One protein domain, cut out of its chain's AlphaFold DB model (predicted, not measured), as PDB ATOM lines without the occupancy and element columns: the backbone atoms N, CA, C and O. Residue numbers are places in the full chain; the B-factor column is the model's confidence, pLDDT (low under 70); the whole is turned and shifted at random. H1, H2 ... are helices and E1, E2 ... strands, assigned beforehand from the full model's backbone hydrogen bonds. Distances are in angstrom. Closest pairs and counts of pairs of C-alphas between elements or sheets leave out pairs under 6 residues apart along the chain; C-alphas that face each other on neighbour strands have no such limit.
ATOM      1  N   PHE A 119      24.280  44.222 -29.026       90.88
ATOM      2  CA  PHE A 119      24.328  43.044 -28.140       90.88
ATOM      3  C   PHE A 119      23.632  43.242 -26.781       90.88
ATOM      4  O   PHE A 119      23.793  42.413 -25.890       90.88
ATOM      5  N   ALA A 120      22.845  44.307 -26.608       88.06
ATOM      6  CA  ALA A 120      22.247  44.730 -25.335       88.06
ATOM      7  C   ALA A 120      23.239  45.338 -24.317       88.06
ATOM      8  O   ALA A 120      24.454  45.136 -24.352       88.06
ATOM      9  N   SER A 121      22.698  46.129 -23.387       83.00
ATOM     10  CA  SER A 121      23.443  46.972 -22.434       83.00
ATOM     11  C   SER A 121      24.354  46.212 -21.466       83.00
ATOM     12  O   SER A 121      25.339  46.741 -20.957       83.00
ATOM     13  N   ASP A 122      24.002  44.975 -21.168       87.25
ATOM     14  CA  ASP A 122      24.589  44.150 -20.118       87.25
ATOM     15  C   ASP A 122      25.666  43.207 -20.665       87.25
ATOM     16  O   ASP A 122      26.448  42.656 -19.889       87.25
ATOM     17  N   PHE A 123      25.788  43.104 -21.993       91.06
ATOM     18  CA  PHE A 123      26.814  42.315 -22.666       91.06
ATOM     19  C   PHE A 123      28.232  42.756 -22.288       91.06
ATOM     20  O   PHE A 123      29.045  41.939 -21.866       91.06
ATOM     21  N   ILE A 124      28.519  44.061 -22.347       88.00
ATOM     22  CA  ILE A 124      29.844  44.611 -22.006       88.00
ATOM     23  C   ILE A 124      30.298  44.178 -20.609       88.00
ATOM     24  O   ILE A 124      31.451  43.791 -20.423       88.00
ATOM     25  N   LYS A 125      29.383  44.191 -19.634       88.38
ATOM     26  CA  LYS A 125      29.689  43.839 -18.241       88.38
ATOM     27  C   LYS A 125      30.123  42.381 -18.090       88.38
ATOM     28  O   LYS A 125      30.895  42.086 -17.186       88.38
ATOM     29  N   LYS A 126      29.638  41.490 -18.959       88.69
ATOM     30  CA  LYS A 126      30.006  40.067 -18.987       88.69
ATOM     31  C   LYS A 126      31.320  39.820 -19.735       88.69
ATOM     32  O   LYS A 126      32.033  38.876 -19.420       88.69
ATOM     33  N   THR A 127      31.643  40.672 -20.707       89.00
ATOM     34  CA  THR A 127      32.791  40.506 -21.615       89.00
ATOM     35  C   THR A 127      34.097  41.100 -21.070       89.00
ATOM     36  O   THR A 127      35.190  40.655 -21.440       89.00
ATOM     37  N   ILE A 128      34.019  42.109 -20.196       92.12
ATOM     38  CA  ILE A 128      35.205  42.716 -19.577       92.12
ATOM     39  C   ILE A 128      35.818  41.760 -18.545       92.12
ATOM     40  O   ILE A 128      35.167  41.320 -17.600       92.12
ATOM     41  N   THR A 129      37.115  41.506 -18.689       92.00
ATOM     42  CA  THR A 129      37.959  40.753 -17.758       92.00
ATOM     43  C   THR A 129      39.015  41.677 -17.148       92.00
ATOM     44  O   THR A 129      39.230  42.796 -17.612       92.00
ATOM     45  N   LYS A 130      39.724  41.216 -16.109       90.31
ATOM     46  CA  LYS A 130      40.833  41.990 -15.517       90.31
ATOM     47  C   LYS A 130      41.932  42.317 -16.536       90.31
ATOM     48  O   LYS A 130      42.531  43.379 -16.446       90.31
ATOM     49  N   GLU A 131      42.163  41.429 -17.500       89.69
ATOM     50  CA  GLU A 131      43.229  41.553 -18.501       89.69
ATOM     51  C   GLU A 131      42.890  42.563 -19.604       89.69
ATOM     52  O   GLU A 131      43.768  43.272 -20.088       89.69
ATOM     53  N   ASN A 132      41.617  42.652 -20.003       93.00
ATOM     54  CA  ASN A 132      41.203  43.503 -21.119       93.00
ATOM     55  C   ASN A 132      40.590  44.846 -20.686       93.00
ATOM     56  O   ASN A 132      40.387  45.714 -21.536       93.00
ATOM     57  N   LYS A 133      40.336  45.039 -19.384       95.00
ATOM     58  CA  LYS A 133      39.678  46.230 -18.834       95.00
ATOM     59  C   LYS A 133      40.355  47.527 -19.260       95.00
ATOM     60  O   LYS A 133      39.698  48.392 -19.828       95.00
ATOM     61  N   ASP A 134      41.662  47.652 -19.038       95.44
ATOM     62  CA  ASP A 134      42.381  48.888 -19.365       95.44
ATOM     63  C   ASP A 134      42.358  49.161 -20.875       95.44
ATOM     64  O   ASP A 134      42.230  50.302 -21.314       95.44
ATOM     65  N   LYS A 135      42.430  48.111 -21.698       95.56
ATOM     66  CA  LYS A 135      42.309  48.266 -23.148       95.56
ATOM     67  C   LYS A 135      40.912  48.754 -23.534       95.56
ATOM     68  O   LYS A 135      40.796  49.666 -24.346       95.56
ATOM     69  N   TYR A 136      39.865  48.180 -22.943       96.12
ATOM     70  CA  TYR A 136      38.486  48.590 -23.187       96.12
ATOM     71  C   TYR A 136      38.224  50.043 -22.772       96.12
ATOM     72  O   TYR A 136      37.630  50.779 -23.553       96.12
ATOM     73  N   GLU A 137      38.709  50.490 -21.611       95.75
ATOM     74  CA  GLU A 137      38.570  51.890 -21.177       95.75
ATOM     75  C   GLU A 137      39.223  52.863 -22.172       95.75
ATOM     76  O   GLU A 137      38.667  53.920 -22.484       95.75
ATOM     77  N   LEU A 138      40.369  52.482 -22.745       95.81
ATOM     78  CA  LEU A 138      41.026  53.277 -23.779       95.81
ATOM     79  C   LEU A 138      40.209  53.317 -25.077       95.81
ATOM     80  O   LEU A 138      40.049  54.388 -25.663       95.81
ATOM     81  N   LEU A 139      39.662  52.172 -25.505       97.44
ATOM     82  CA  LEU A 139      38.771  52.089 -26.666       97.44
ATOM     83  C   LEU A 139      37.515  52.939 -26.462       97.44
ATOM     84  O   LEU A 139      37.144  53.708 -27.342       97.44
ATOM     85  N   LYS A 140      36.897  52.848 -25.283       96.19
ATOM     86  CA  LYS A 140      35.717  53.626 -24.907       96.19
ATOM     87  C   LYS A 140      35.959  55.128 -25.010       96.19
ATOM     88  O   LYS A 140      35.059  55.856 -25.413       96.19
ATOM     89  N   LYS A 141      37.157  55.577 -24.640       95.88
ATOM     90  CA  LYS A 141      37.494  56.998 -24.576       95.88
ATOM     91  C   LYS A 141      37.931  57.600 -25.910       95.88
ATOM     92  O   LYS A 141      37.638  58.766 -26.138       95.88
ATOM     93  N   TYR A 142      38.663  56.850 -26.732       96.88
ATOM     94  CA  TYR A 142      39.370  57.407 -27.893       96.88
ATOM     95  C   TYR A 142      38.989  56.774 -29.231       96.88
ATOM     96  O   TYR A 142      39.540  57.179 -30.252       96.88
ATOM     97  N   VAL A 143      38.118  55.758 -29.253       98.12
ATOM     98  CA  VAL A 143      37.674  55.122 -30.500       98.12
ATOM     99  C   VAL A 143      36.229  55.481 -30.795       98.12
ATOM    100  O   VAL A 143      35.310  55.102 -30.069       98.12
ATOM    101  N   HIS A 144      36.045  56.143 -31.931       97.94
ATOM    102  CA  HIS A 144      34.759  56.597 -32.438       97.94
ATOM    103  C   HIS A 144      34.312  55.712 -33.607       97.94
ATOM    104  O   HIS A 144      34.952  55.731 -34.667       97.94
ATOM    105  N   PRO A 145      33.269  54.877 -33.438       98.12
ATOM    106  CA  PRO A 145      32.828  53.959 -34.479       98.12
ATOM    107  C   PRO A 145      32.295  54.670 -35.720       98.12
ATOM    108  O   PRO A 145      31.415  55.519 -35.629       98.12
ATOM    109  N   ILE A 146      32.750  54.237 -36.891       97.94
ATOM    110  CA  ILE A 146      32.285  54.726 -38.197       97.94
ATOM    111  C   ILE A 146      31.406  53.713 -38.933       97.94
ATOM    112  O   ILE A 146      30.693  54.076 -39.858       97.94
ATOM    113  N   SER A 147      31.481  52.435 -38.562       97.25
ATOM    114  CA  SER A 147      30.610  51.357 -39.049       97.25
ATOM    115  C   SER A 147      30.890  50.079 -38.260       97.25
ATOM    116  O   SER A 147      31.880  49.985 -37.527       97.25
ATOM    117  N   TYR A 148      30.059  49.054 -38.432       97.44
ATOM    118  CA  TYR A 148      30.399  47.714 -37.964       97.44
ATOM    119  C   TYR A 148      29.887  46.630 -38.909       97.44
ATOM    120  O   TYR A 148      28.971  46.841 -39.699       97.44
ATOM    121  N   LYS A 149      30.457  45.431 -38.791       96.56
ATOM    122  CA  LYS A 149      29.929  44.204 -39.397       96.56
ATOM    123  C   LYS A 149      29.648  43.183 -38.307       96.56
ATOM    124  O   LYS A 149      30.465  43.005 -37.411       96.56
ATOM    125  N   ALA A 150      28.506  42.512 -38.390       95.19
ATOM    126  CA  ALA A 150      28.195  41.363 -37.549       95.19
ATOM    127  C   ALA A 150      28.324  40.098 -38.401       95.19
ATOM    128  O   ALA A 150      27.626  39.961 -39.405       95.19
ATOM    129  N   MET A 151      29.233  39.203 -38.025       95.06
ATOM    130  CA  MET A 151      29.500  37.961 -38.748       95.06
ATOM    131  C   MET A 151      29.163  36.766 -37.866       95.06
ATOM    132  O   MET A 151      29.663  36.661 -36.747       95.06
ATOM    133  N   ALA A 152      28.299  35.885 -38.370       93.31
ATOM    134  CA  ALA A 152      27.978  34.627 -37.711       93.31
ATOM    135  C   ALA A 152      29.155  33.652 -37.812       93.31
ATOM    136  O   ALA A 152      29.872  33.640 -38.815       93.31
ATOM    137  N   TRP A 153      29.336  32.851 -36.769       92.50
ATOM    138  CA  TRP A 153      30.380  31.839 -36.693       92.50
ATOM    139  C   TRP A 153      29.993  30.607 -37.507       92.50
ATOM    140  O   TRP A 153      28.847  30.155 -37.468       92.50
ATOM    141  N   LYS A 154      30.967  30.042 -38.207       88.19
ATOM    142  CA  LYS A 154      30.921  28.704 -38.792       88.19
ATOM    143  C   LYS A 154      31.336  27.658 -37.755       88.19
ATOM    144  O   LYS A 154      31.669  27.978 -36.609       88.19
ATOM    145  N   ASP A 155      31.281  26.390 -38.137       73.19
ATOM    146  CA  ASP A 155      31.771  25.302 -37.294       73.19
ATOM    147  C   ASP A 155      33.307  25.379 -37.200       73.19
ATOM    148  O   ASP A 155      33.981  25.524 -38.222       73.19
ATOM    149  N   ASN A 156      33.836  25.326 -35.970       70.81
ATOM    150  CA  ASN A 156      35.237  25.568 -35.556       70.81
ATOM    151  C   ASN A 156      35.687  27.042 -35.411       70.81
ATOM    152  O   ASN A 156      36.824  27.295 -34.994       70.81
ATOM    153  N   ASP A 157      34.832  28.029 -35.705       73.12
ATOM    154  CA  ASP A 157      35.159  29.439 -35.442       73.12
ATOM    155  C   ASP A 157      35.265  29.694 -33.931       73.12
ATOM    156  O   ASP A 157      34.404  29.290 -33.148       73.12
ATOM    157  N   GLY A 158      36.315  30.404 -33.511       60.88
ATOM    158  CA  GLY A 158      36.528  30.761 -32.108       60.88
ATOM    159  C   GLY A 158      37.327  29.748 -31.282       60.88
ATOM    160  O   GLY A 158      37.728  30.093 -30.172       60.88
ATOM    161  N   GLU A 159      37.627  28.564 -31.822       65.69
ATOM    162  CA  GLU A 159      38.467  27.550 -31.160       65.69
ATOM    163  C   GLU A 159      39.965  27.716 -31.480       65.69
ATOM    164  O   GLU A 159      40.837  27.328 -30.697       65.69
ATOM    165  N   ASN A 160      40.288  28.358 -32.609       62.88
ATOM    166  CA  ASN A 160      41.660  28.567 -33.062       62.88
ATOM    167  C   ASN A 160      42.351  29.720 -32.316       62.88
ATOM    168  O   ASN A 160      41.990  30.886 -32.452       62.88
ATOM    169  N   LYS A 161      43.432  29.407 -31.589       63.81
ATOM    170  CA  LYS A 161      44.304  30.386 -30.907       63.81
ATOM    171  C   LYS A 161      45.502  30.835 -31.755       63.81
ATOM    172  O   LYS A 161      46.580  31.082 -31.218       63.81
ATOM    173  N   LYS A 162      45.373  30.896 -33.084       75.94
ATOM    174  CA  LYS A 162      46.483  31.380 -33.917       75.94
ATOM    175  C   LYS A 162      46.592  32.897 -33.792       75.94
ATOM    176  O   LYS A 162      45.660  33.617 -34.135       75.94
ATOM    177  N   THR A 163      47.743  33.382 -33.341       81.75
ATOM    178  CA  THR A 163      48.029  34.818 -33.315       81.75
ATOM    179  C   THR A 163      48.059  35.362 -34.740       81.75
ATOM    180  O   THR A 163      48.822  34.888 -35.583       81.75
ATOM    181  N   LEU A 164      47.221  36.360 -35.017       86.12
ATOM    182  CA  LEU A 164      47.188  37.036 -36.309       86.12
ATOM    183  C   LEU A 164      48.333  38.047 -36.387       86.12
ATOM    184  O   LEU A 164      48.451  38.920 -35.530       86.12
ATOM    185  N   ALA A 165      49.146  37.959 -37.438       87.94
ATOM    186  CA  ALA A 165      50.160  38.966 -37.729       87.94
ATOM    187  C   ALA A 165      49.484  40.241 -38.264       87.94
ATOM    188  O   ALA A 165      48.920  40.255 -39.361       87.94
ATOM    189  N   LYS A 166      49.540  41.326 -37.493       89.88
ATOM    190  CA  LYS A 166      48.860  42.607 -37.756       89.88
ATOM    191  C   LYS A 166      49.666  43.511 -38.679       89.88
ATOM    192  O   LYS A 166      49.161  44.506 -39.195       89.88
ATOM    193  N   ASN A 167      50.912  43.135 -38.954       84.06
ATOM    194  CA  ASN A 167      51.738  43.695 -40.016       84.06
ATOM    195  C   ASN A 167      51.385  43.149 -41.419       84.06
ATOM    196  O   ASN A 167      52.165  43.365 -42.353       84.06
ATOM    197  N   ARG A 168      50.242  42.467 -41.598       87.81
ATOM    198  CA  ARG A 168      49.692  41.953 -42.872       87.81
ATOM    199  C   ARG A 168      48.249  42.425 -43.076       87.81
ATOM    200  O   ARG A 168      47.665  43.047 -42.196       87.81
ATOM    201  N   ILE A 169      47.700  42.210 -44.273       88.06
ATOM    202  CA  ILE A 169      46.257  42.393 -44.483       88.06
ATOM    203  C   ILE A 169      45.550  41.296 -43.689       88.06
ATOM    204  O   ILE A 169      45.869  40.123 -43.858       88.06
ATOM    205  N   VAL A 170      44.626  41.695 -42.816       89.62
ATOM    206  CA  VAL A 170      43.793  40.781 -42.032       89.62
ATOM    207  C   VAL A 170      42.355  40.937 -42.509       89.62
ATOM    208  O   VAL A 170      41.744  42.000 -42.353       89.62
ATOM    209  N   GLU A 171      41.837  39.885 -43.135       91.00
ATOM    210  CA  GLU A 171      40.463  39.846 -43.626       91.00
ATOM    211  C   GLU A 171      39.467  39.572 -42.501       91.00
ATOM    212  O   GLU A 171      39.802  38.989 -41.470       91.00
ATOM    213  N   ASP A 172      38.215  39.984 -42.706       92.62
ATOM    214  CA  ASP A 172      37.187  39.912 -41.667       92.62
ATOM    215  C   ASP A 172      36.937  38.465 -41.200       92.62
ATOM    216  O   ASP A 172      36.779  38.237 -40.006       92.62
ATOM    217  N   PHE A 173      36.991  37.471 -42.098       91.31
ATOM    218  CA  PHE A 173      36.826  36.062 -41.716       91.31
ATOM    219  C   PHE A 173      37.958  35.562 -40.799       91.31
ATOM    220  O   PHE A 173      37.690  34.857 -39.830       91.31
ATOM    221  N   MET A 174      39.200  36.009 -41.022       91.50
ATOM    222  CA  MET A 174      40.343  35.654 -40.168       91.50
ATOM    223  C   MET A 174      40.165  36.214 -38.750       91.50
ATOM    224  O   MET A 174      40.535  35.571 -37.765       91.50
ATOM    225  N   ILE A 175      39.572  37.412 -38.643       92.50
ATOM    226  CA  ILE A 175      39.223  38.036 -37.361       92.50
ATOM    227  C   ILE A 175      38.182  37.182 -36.631       92.50
ATOM    228  O   ILE A 175      38.348  36.910 -35.443       92.50
ATOM    229  N   VAL A 176      37.126  36.737 -37.322       92.00
ATOM    230  CA  VAL A 176      36.089  35.873 -36.726       92.00
ATOM    231  C   VAL A 176      36.712  34.596 -36.157       92.00
ATOM    232  O   VAL A 176      36.484  34.273 -34.988       92.00
ATOM    233  N   GLU A 177      37.560  33.935 -36.946       89.19
ATOM    234  CA  GLU A 177      38.202  32.671 -36.587       89.19
ATOM    235  C   GLU A 177      39.095  32.800 -35.344       89.19
ATOM    236  O   GLU A 177      38.954  32.016 -34.405       89.19
ATOM    237  N   SER A 178      39.985  33.803 -35.304       88.81
ATOM    238  CA  SER A 178      41.135  33.791 -34.380       88.81
ATOM    239  C   SER A 178      41.210  34.952 -33.381       88.81
ATOM    240  O   SER A 178      41.871  34.821 -32.350       88.81
ATOM    241  N   ALA A 179      40.539  36.084 -33.632       90.69
ATOM    242  CA  ALA A 179      40.728  37.281 -32.810       90.69
ATOM    243  C   ALA A 179      40.165  37.126 -31.392       90.69
ATOM    244  O   ALA A 179      39.158  36.449 -31.176       90.69
ATOM    245  N   GLN A 180      40.779  37.795 -30.421       91.69
ATOM    246  CA  GLN A 180      40.251  37.889 -29.059       91.69
ATOM    247  C   GLN A 180      39.340  39.111 -28.877       91.69
ATOM    248  O   GLN A 180      39.307  40.028 -29.701       91.69
ATOM    249  N   ASN A 181      38.595  39.134 -27.770       93.19
ATOM    250  CA  ASN A 181      37.792  40.297 -27.395       93.19
ATOM    251  C   ASN A 181      38.665  41.548 -27.255       93.19
ATOM    252  O   ASN A 181      39.682  41.535 -26.562       93.19
ATOM    253  N   PHE A 182      38.229  42.634 -27.895       95.44
ATOM    254  CA  PHE A 182      38.923  43.921 -27.971       95.44
ATOM    255  C   PHE A 182      40.276  43.860 -28.692       95.44
ATOM    256  O   PHE A 182      41.122  44.749 -28.540       95.44
ATOM    257  N   GLU A 183      40.518  42.823 -29.494       95.38
ATOM    258  CA  GLU A 183      41.674  42.795 -30.376       95.38
ATOM    259  C   GLU A 183      41.510  43.795 -31.525       95.38
ATOM    260  O   GLU A 183      40.407  44.011 -32.032       95.38
ATOM    261  N   CYS A 184      42.619  44.442 -31.894       96.88
ATOM    262  CA  CYS A 184      42.616  45.572 -32.807       96.88
ATOM    263  C   CYS A 184      43.453  45.315 -34.058       96.88
ATOM    264  O   CYS A 184      44.523  44.711 -33.970       96.88
ATOM    265  N   PHE A 185      42.991  45.841 -35.194       96.50
ATOM    266  CA  PHE A 185      43.632  45.686 -36.502       96.50
ATOM    267  C   PHE A 185      43.661  47.014 -37.266       96.50
ATOM    268  O   PHE A 185      42.790  47.863 -37.080       96.50
ATOM    269  N   ASP A 186      44.658  47.199 -38.127       95.25
ATOM    270  CA  ASP A 186      44.846  48.439 -38.889       95.25
ATOM    271  C   ASP A 186      43.921  48.504 -40.118       95.25
ATOM    272  O   ASP A 186      43.874  47.566 -40.917       95.25
ATOM    273  N   LEU A 187      43.222  49.629 -40.308       94.94
ATOM    274  CA  LEU A 187      42.419  49.887 -41.511       94.94
ATOM    275  C   LEU A 187      43.232  50.434 -42.692       94.94
ATOM    276  O   LEU A 187      42.710  50.481 -43.811       94.94
ATOM    277  N   ALA A 188      44.497  50.815 -42.493       92.69
ATOM    278  CA  ALA A 188      45.323  51.457 -43.517       92.69
ATOM    279  C   ALA A 188      45.473  50.655 -44.809       92.69
ATOM    280  O   ALA A 188      45.627  51.229 -45.884       92.69
ATOM    281  N   ARG A 189      45.405  49.326 -44.716       86.31
ATOM    282  CA  ARG A 189      45.623  48.429 -45.856       86.31
ATOM    283  C   ARG A 189      44.343  48.007 -46.563       86.31
ATOM    284  O   ARG A 189      44.413  47.423 -47.636       86.31
ATOM    285  N   THR A 190      43.188  48.290 -45.966       87.00
ATOM    286  CA  THR A 190      41.872  47.925 -46.509       87.00
ATOM    287  C   THR A 190      41.029  49.142 -46.889       87.00
ATOM    288  O   THR A 190      40.011  48.985 -47.555       87.00
ATOM    289  N   SER A 191      41.422  50.349 -46.474       90.31
ATOM    290  CA  SER A 191      40.753  51.599 -46.846       90.31
ATOM    291  C   SER A 191      41.486  52.321 -47.972       90.31
ATOM    292  O   SER A 191      42.701  52.208 -48.103       90.31
ATOM    293  N   ARG A 192      40.749  53.105 -48.764       89.56
ATOM    294  CA  ARG A 192      41.304  54.052 -49.749       89.56
ATOM    295  C   ARG A 192      41.342  55.493 -49.230       89.56
ATOM    296  O   ARG A 192      42.122  56.292 -49.726       89.56
ATOM    297  N   LYS A 193      40.522  55.813 -48.225       93.38
ATOM    298  CA  LYS A 193      40.335  57.171 -47.697       93.38
ATOM    299  C   LYS A 193      41.480  57.548 -46.763       93.38
ATOM    300  O   LYS A 193      41.768  56.802 -45.825       93.38
ATOM    301  N   PHE A 194      42.102  58.706 -46.988       94.75
ATOM    302  CA  PHE A 194      43.314  59.136 -46.281       94.75
ATOM    303  C   PHE A 194      43.159  59.110 -44.755       94.75
ATOM    304  O   PHE A 194      43.907  58.408 -44.077       94.75
ATOM    305  N   ASN A 195      42.145  59.783 -44.204       94.94
ATOM    306  CA  ASN A 195      41.942  59.837 -42.752       94.94
ATOM    307  C   ASN A 195      41.636  58.464 -42.147       94.94
ATOM    308  O   ASN A 195      42.092  58.157 -41.048       94.94
ATOM    309  N   THR A 196      40.913  57.599 -42.863       96.12
ATOM    310  CA  THR A 196      40.705  56.215 -42.421       96.12
ATOM    311  C   THR A 196      42.007  55.420 -42.452       96.12
ATOM    312  O   THR A 196      42.211  54.573 -41.590       96.12
ATOM    313  N   LYS A 197      42.922  55.689 -43.393       96.31
ATOM    314  CA  LYS A 197      44.251  55.071 -43.352       96.31
ATOM    315  C   LYS A 197      45.063  55.554 -42.155       96.31
ATOM    316  O   LYS A 197      45.691  54.746 -41.477       96.31
ATOM    317  N   VAL A 198      45.017  56.850 -41.859       96.69
ATOM    318  CA  VAL A 198      45.775  57.442 -40.752       96.69
ATOM    319  C   VAL A 198      45.233  56.984 -39.397       96.69
ATOM    320  O   VAL A 198      45.983  56.395 -38.627       96.69
ATOM    321  N   TYR A 199      43.939  57.168 -39.135       97.62
ATOM    322  CA  TYR A 199      43.338  57.002 -37.805       97.62
ATOM    323  C   TYR A 199      42.487  55.739 -37.649       97.62
ATOM    324  O   TYR A 199      42.013  55.448 -36.556       97.62
ATOM    325  N   GLY A 200      42.240  55.004 -38.732       97.44
ATOM    326  CA  GLY A 200      41.278  53.911 -38.724       97.44
ATOM    327  C   GLY A 200      41.775  52.651 -38.017       97.44
ATOM    328  O   GLY A 200      42.886  52.179 -38.254       97.44
ATOM    329  N   ILE A 201      40.898  52.063 -37.210       97.75
ATOM    330  CA  ILE A 201      41.103  50.817 -36.470       97.75
ATOM    331  C   ILE A 201      39.896  49.893 -36.667       97.75
ATOM    332  O   ILE A 201      38.764  50.359 -36.785       97.75
ATOM    333  N   LYS A 202      40.118  48.578 -36.679       97.50
ATOM    334  CA  LYS A 202      39.070  47.573 -36.460       97.50
ATOM    335  C   LYS A 202      39.175  47.032 -35.044       97.50
ATOM    336  O   LYS A 202      40.285  46.762 -34.599       97.50
ATOM    337  N   VAL A 203      38.048  46.822 -34.379       97.94
ATOM    338  CA  VAL A 203      37.952  46.209 -33.048       97.94
ATOM    339  C   VAL A 203      37.058  44.977 -33.136       97.94
ATOM    340  O   VAL A 203      35.925  45.074 -33.609       97.94
ATOM    341  N   ALA A 204      37.563  43.830 -32.688       96.69
ATOM    342  CA  ALA A 204      36.825  42.571 -32.662       96.69
ATOM    343  C   ALA A 204      36.150  42.349 -31.303       96.69
ATOM    344  O   ALA A 204      36.784  42.492 -30.258       96.69
ATOM    345  N   ILE A 205      34.873  41.973 -31.311       95.75
ATOM    346  CA  ILE A 205      34.113  41.631 -30.105       95.75
ATOM    347  C   ILE A 205      33.302  40.367 -30.380       95.75
ATOM    348  O   ILE A 205      32.449  40.338 -31.262       95.75
ATOM    349  N   LYS A 206      33.579  39.314 -29.622       92.56
ATOM    350  CA  LYS A 206      32.988  37.986 -29.726       92.56
ATOM    351  C   LYS A 206      31.824  37.843 -28.753       92.56
ATOM    352  O   LYS A 206      32.000  37.988 -27.545       92.56
ATOM    353  N   ASN A 207      30.658  37.505 -29.288       91.69
ATOM    354  CA  ASN A 207      29.484  37.094 -28.534       91.69
ATOM    355  C   ASN A 207      29.315  35.575 -28.687       91.69
ATOM    356  O   ASN A 207      28.873  35.093 -29.732       91.69
ATOM    357  N   GLN A 208      29.723  34.836 -27.651       88.44
ATOM    358  CA  GLN A 208      29.645  33.372 -27.620       88.44
ATOM    359  C   GLN A 208      28.194  32.882 -27.587       88.44
ATOM    360  O   GLN A 208      27.871  31.940 -28.307       88.44
ATOM    361  N   ASP A 209      27.325  33.560 -26.832       88.12
ATOM    362  CA  ASP A 209      25.913  33.191 -26.674       88.12
ATOM    363  C   ASP A 209      25.172  33.233 -28.020       88.12
ATOM    364  O   ASP A 209      24.393  32.339 -28.344       88.12
ATOM    365  N   GLU A 210      25.453  34.247 -28.845       89.94
ATOM    366  CA  GLU A 210      24.853  34.390 -30.177       89.94
ATOM    367  C   GLU A 210      25.663  33.749 -31.315       89.94
ATOM    368  O   GLU A 210      25.220  33.807 -32.465       89.94
ATOM    369  N   ARG A 211      26.847  33.180 -31.035       91.69
ATOM    370  CA  ARG A 211      27.814  32.720 -32.053       91.69
ATOM    371  C   ARG A 211      28.065  33.775 -33.143       91.69
ATOM    372  O   ARG A 211      27.967  33.502 -34.343       91.69
ATOM    373  N   LYS A 212      28.363  35.012 -32.731       93.06
ATOM    374  CA  LYS A 212      28.631  36.143 -33.637       93.06
ATOM    375  C   LYS A 212      29.856  36.936 -33.211       93.06
ATOM    376  O   LYS A 212      30.104  37.141 -32.026       93.06
ATOM    377  N   THR A 213      30.584  37.466 -34.186       95.12
ATOM    378  CA  THR A 213      31.637  38.464 -33.971       95.12
ATOM    379  C   THR A 213      31.203  39.797 -34.555       95.12
ATOM    380  O   THR A 213      30.825  39.893 -35.724       95.12
ATOM    381  N   LEU A 214      31.297  40.836 -33.738       96.12
ATOM    382  CA  LEU A 214      31.175  42.221 -34.142       96.12
ATOM    383  C   LEU A 214      32.563  42.751 -34.509       96.12
ATOM    384  O   LEU A 214      33.481  42.735 -33.691       96.12
ATOM    385  N   ILE A 215      32.712  43.215 -35.743       97.56
ATOM    386  CA  ILE A 215      33.922  43.863 -36.247       97.56
ATOM    387  C   ILE A 215      33.588  45.339 -36.416       97.56
ATOM    388  O   ILE A 215      32.958  45.740 -37.396       97.56
ATOM    389  N   ILE A 216      33.972  46.143 -35.431       98.31
ATOM    390  CA  ILE A 216      33.708  47.582 -35.401       98.31
ATOM    391  C   ILE A 216      34.847  48.289 -36.121       98.31
ATOM    392  O   ILE A 216      35.995  48.156 -35.715       98.31
ATOM    393  N   SER A 217      34.539  49.058 -37.159       98.12
ATOM    394  CA  SER A 217      35.489  50.003 -37.746       98.12
ATOM    395  C   SER A 217      35.324  51.351 -37.053       98.12
ATOM    396  O   SER A 217      34.207  51.849 -36.935       98.12
ATOM    397  N   GLY A 218      36.417  51.952 -36.596       98.00
ATOM    398  CA  GLY A 218      36.406  53.233 -35.893       98.00
ATOM    399  C   GLY A 218      37.584  54.118 -36.268       98.00
ATOM    400  O   GLY A 218      38.529  53.668 -36.917       98.00
ATOM    401  N   LEU A 219      37.523  55.379 -35.854       98.00
ATOM    402  CA  LEU A 219      38.648  56.306 -35.878       98.00
ATOM    403  C   LEU A 219      39.189  56.476 -34.464       98.00
ATOM    404  O   LEU A 219      38.412  56.620 -33.523       98.00
ATOM    405  N   VAL A 220      40.510  56.472 -34.338       97.88
ATOM    406  CA  VAL A 220      41.207  56.759 -33.088       97.88
ATOM    407  C   VAL A 220      41.537  58.247 -33.021       97.88
ATOM    408  O   VAL A 220      42.036  58.810 -33.995       97.88
ATOM    409  N   ASP A 221      41.296  58.872 -31.877       95.19
ATOM    410  CA  ASP A 221      41.735  60.243 -31.632       95.19
ATOM    411  C   ASP A 221      43.263  60.371 -31.607       95.19
ATOM    412  O   ASP A 221      43.974  59.560 -31.005       95.19
ATOM    413  N   ASP A 222      43.765  61.444 -32.217       89.56
ATOM    414  CA  ASP A 222      45.175  61.817 -32.151       89.56
ATOM    415  C   ASP A 222      45.415  62.741 -30.959       89.56
ATOM    416  O   ASP A 222      45.208  63.955 -31.020       89.56
TER     417      ASP A 222
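Overview. This is residues 119 to 222 of the 410 residues of an uncharacterized protein of viral metagenome (UniProt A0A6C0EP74). A strongly twisted sheet of four strands forms the core, with H2 over one face and H3 over the opposite face; H4 stands up from the sheet beside the end of E4, and H1 only grazes the sheet. The 104 printed residues run H1 H2 E1 H3 E2 H4 E3 E4, and the antiparallel sheet has the order E1 E4 E3 E2. The class is mixed, helices and strands; the whole is compact, with a radius of gyration of the C-alphas of 13.4 A and spans of 37 by 27 by 22 A.

Along the chain. Find C-alpha 123 at (26.814, 42.315, -22.666), where H1, residues 123 to 127, begins. H2, residues 133 to 142, runs 14.4 A, and E1, residues 143 to 152, runs 23.8 A with a bend of 78 degrees at residue 146. Then come H3, residues 172 to 178, E2, residues 183 to 186, and H4, residues 194 to 199. E3, residues 200 to 207, runs 22.9 A; E4, residues 212 to 220, runs 24.2 A to C-alpha 220 at (41.207, 56.759, -33.088).

Arrangement. Look first at the hairpin E3 and E4, where N 203 and O 216 are 2.8 A apart, within hydrogen-bond range. So are N 149 and O 215 of E1 and E4, 2.9 A, and N 202 and O 185 of E3 and E2, 2.8 A. H3 runs across the strands at a height over the sheet of 8.0 A; its Val 176 and Thr 213 of E4 have C-alphas 5.8 A apart, the closest of the two elements. H2, on the opposite face, has a height of 9.3 A. H4 stands up at 54 degrees over E3. H1, H2, H3 and H4 have every O i to N i+4 pair within hydrogen-bond range.

Size, cuts and confidence. The C-alphas farthest apart, those of Asp 155 and Asp 222, are 39.2 A apart. The printed part has no cut. Look along residues 153 to 171 for the long link, from E1 to H3; pLDDT is under 70 at residues 158 to 161.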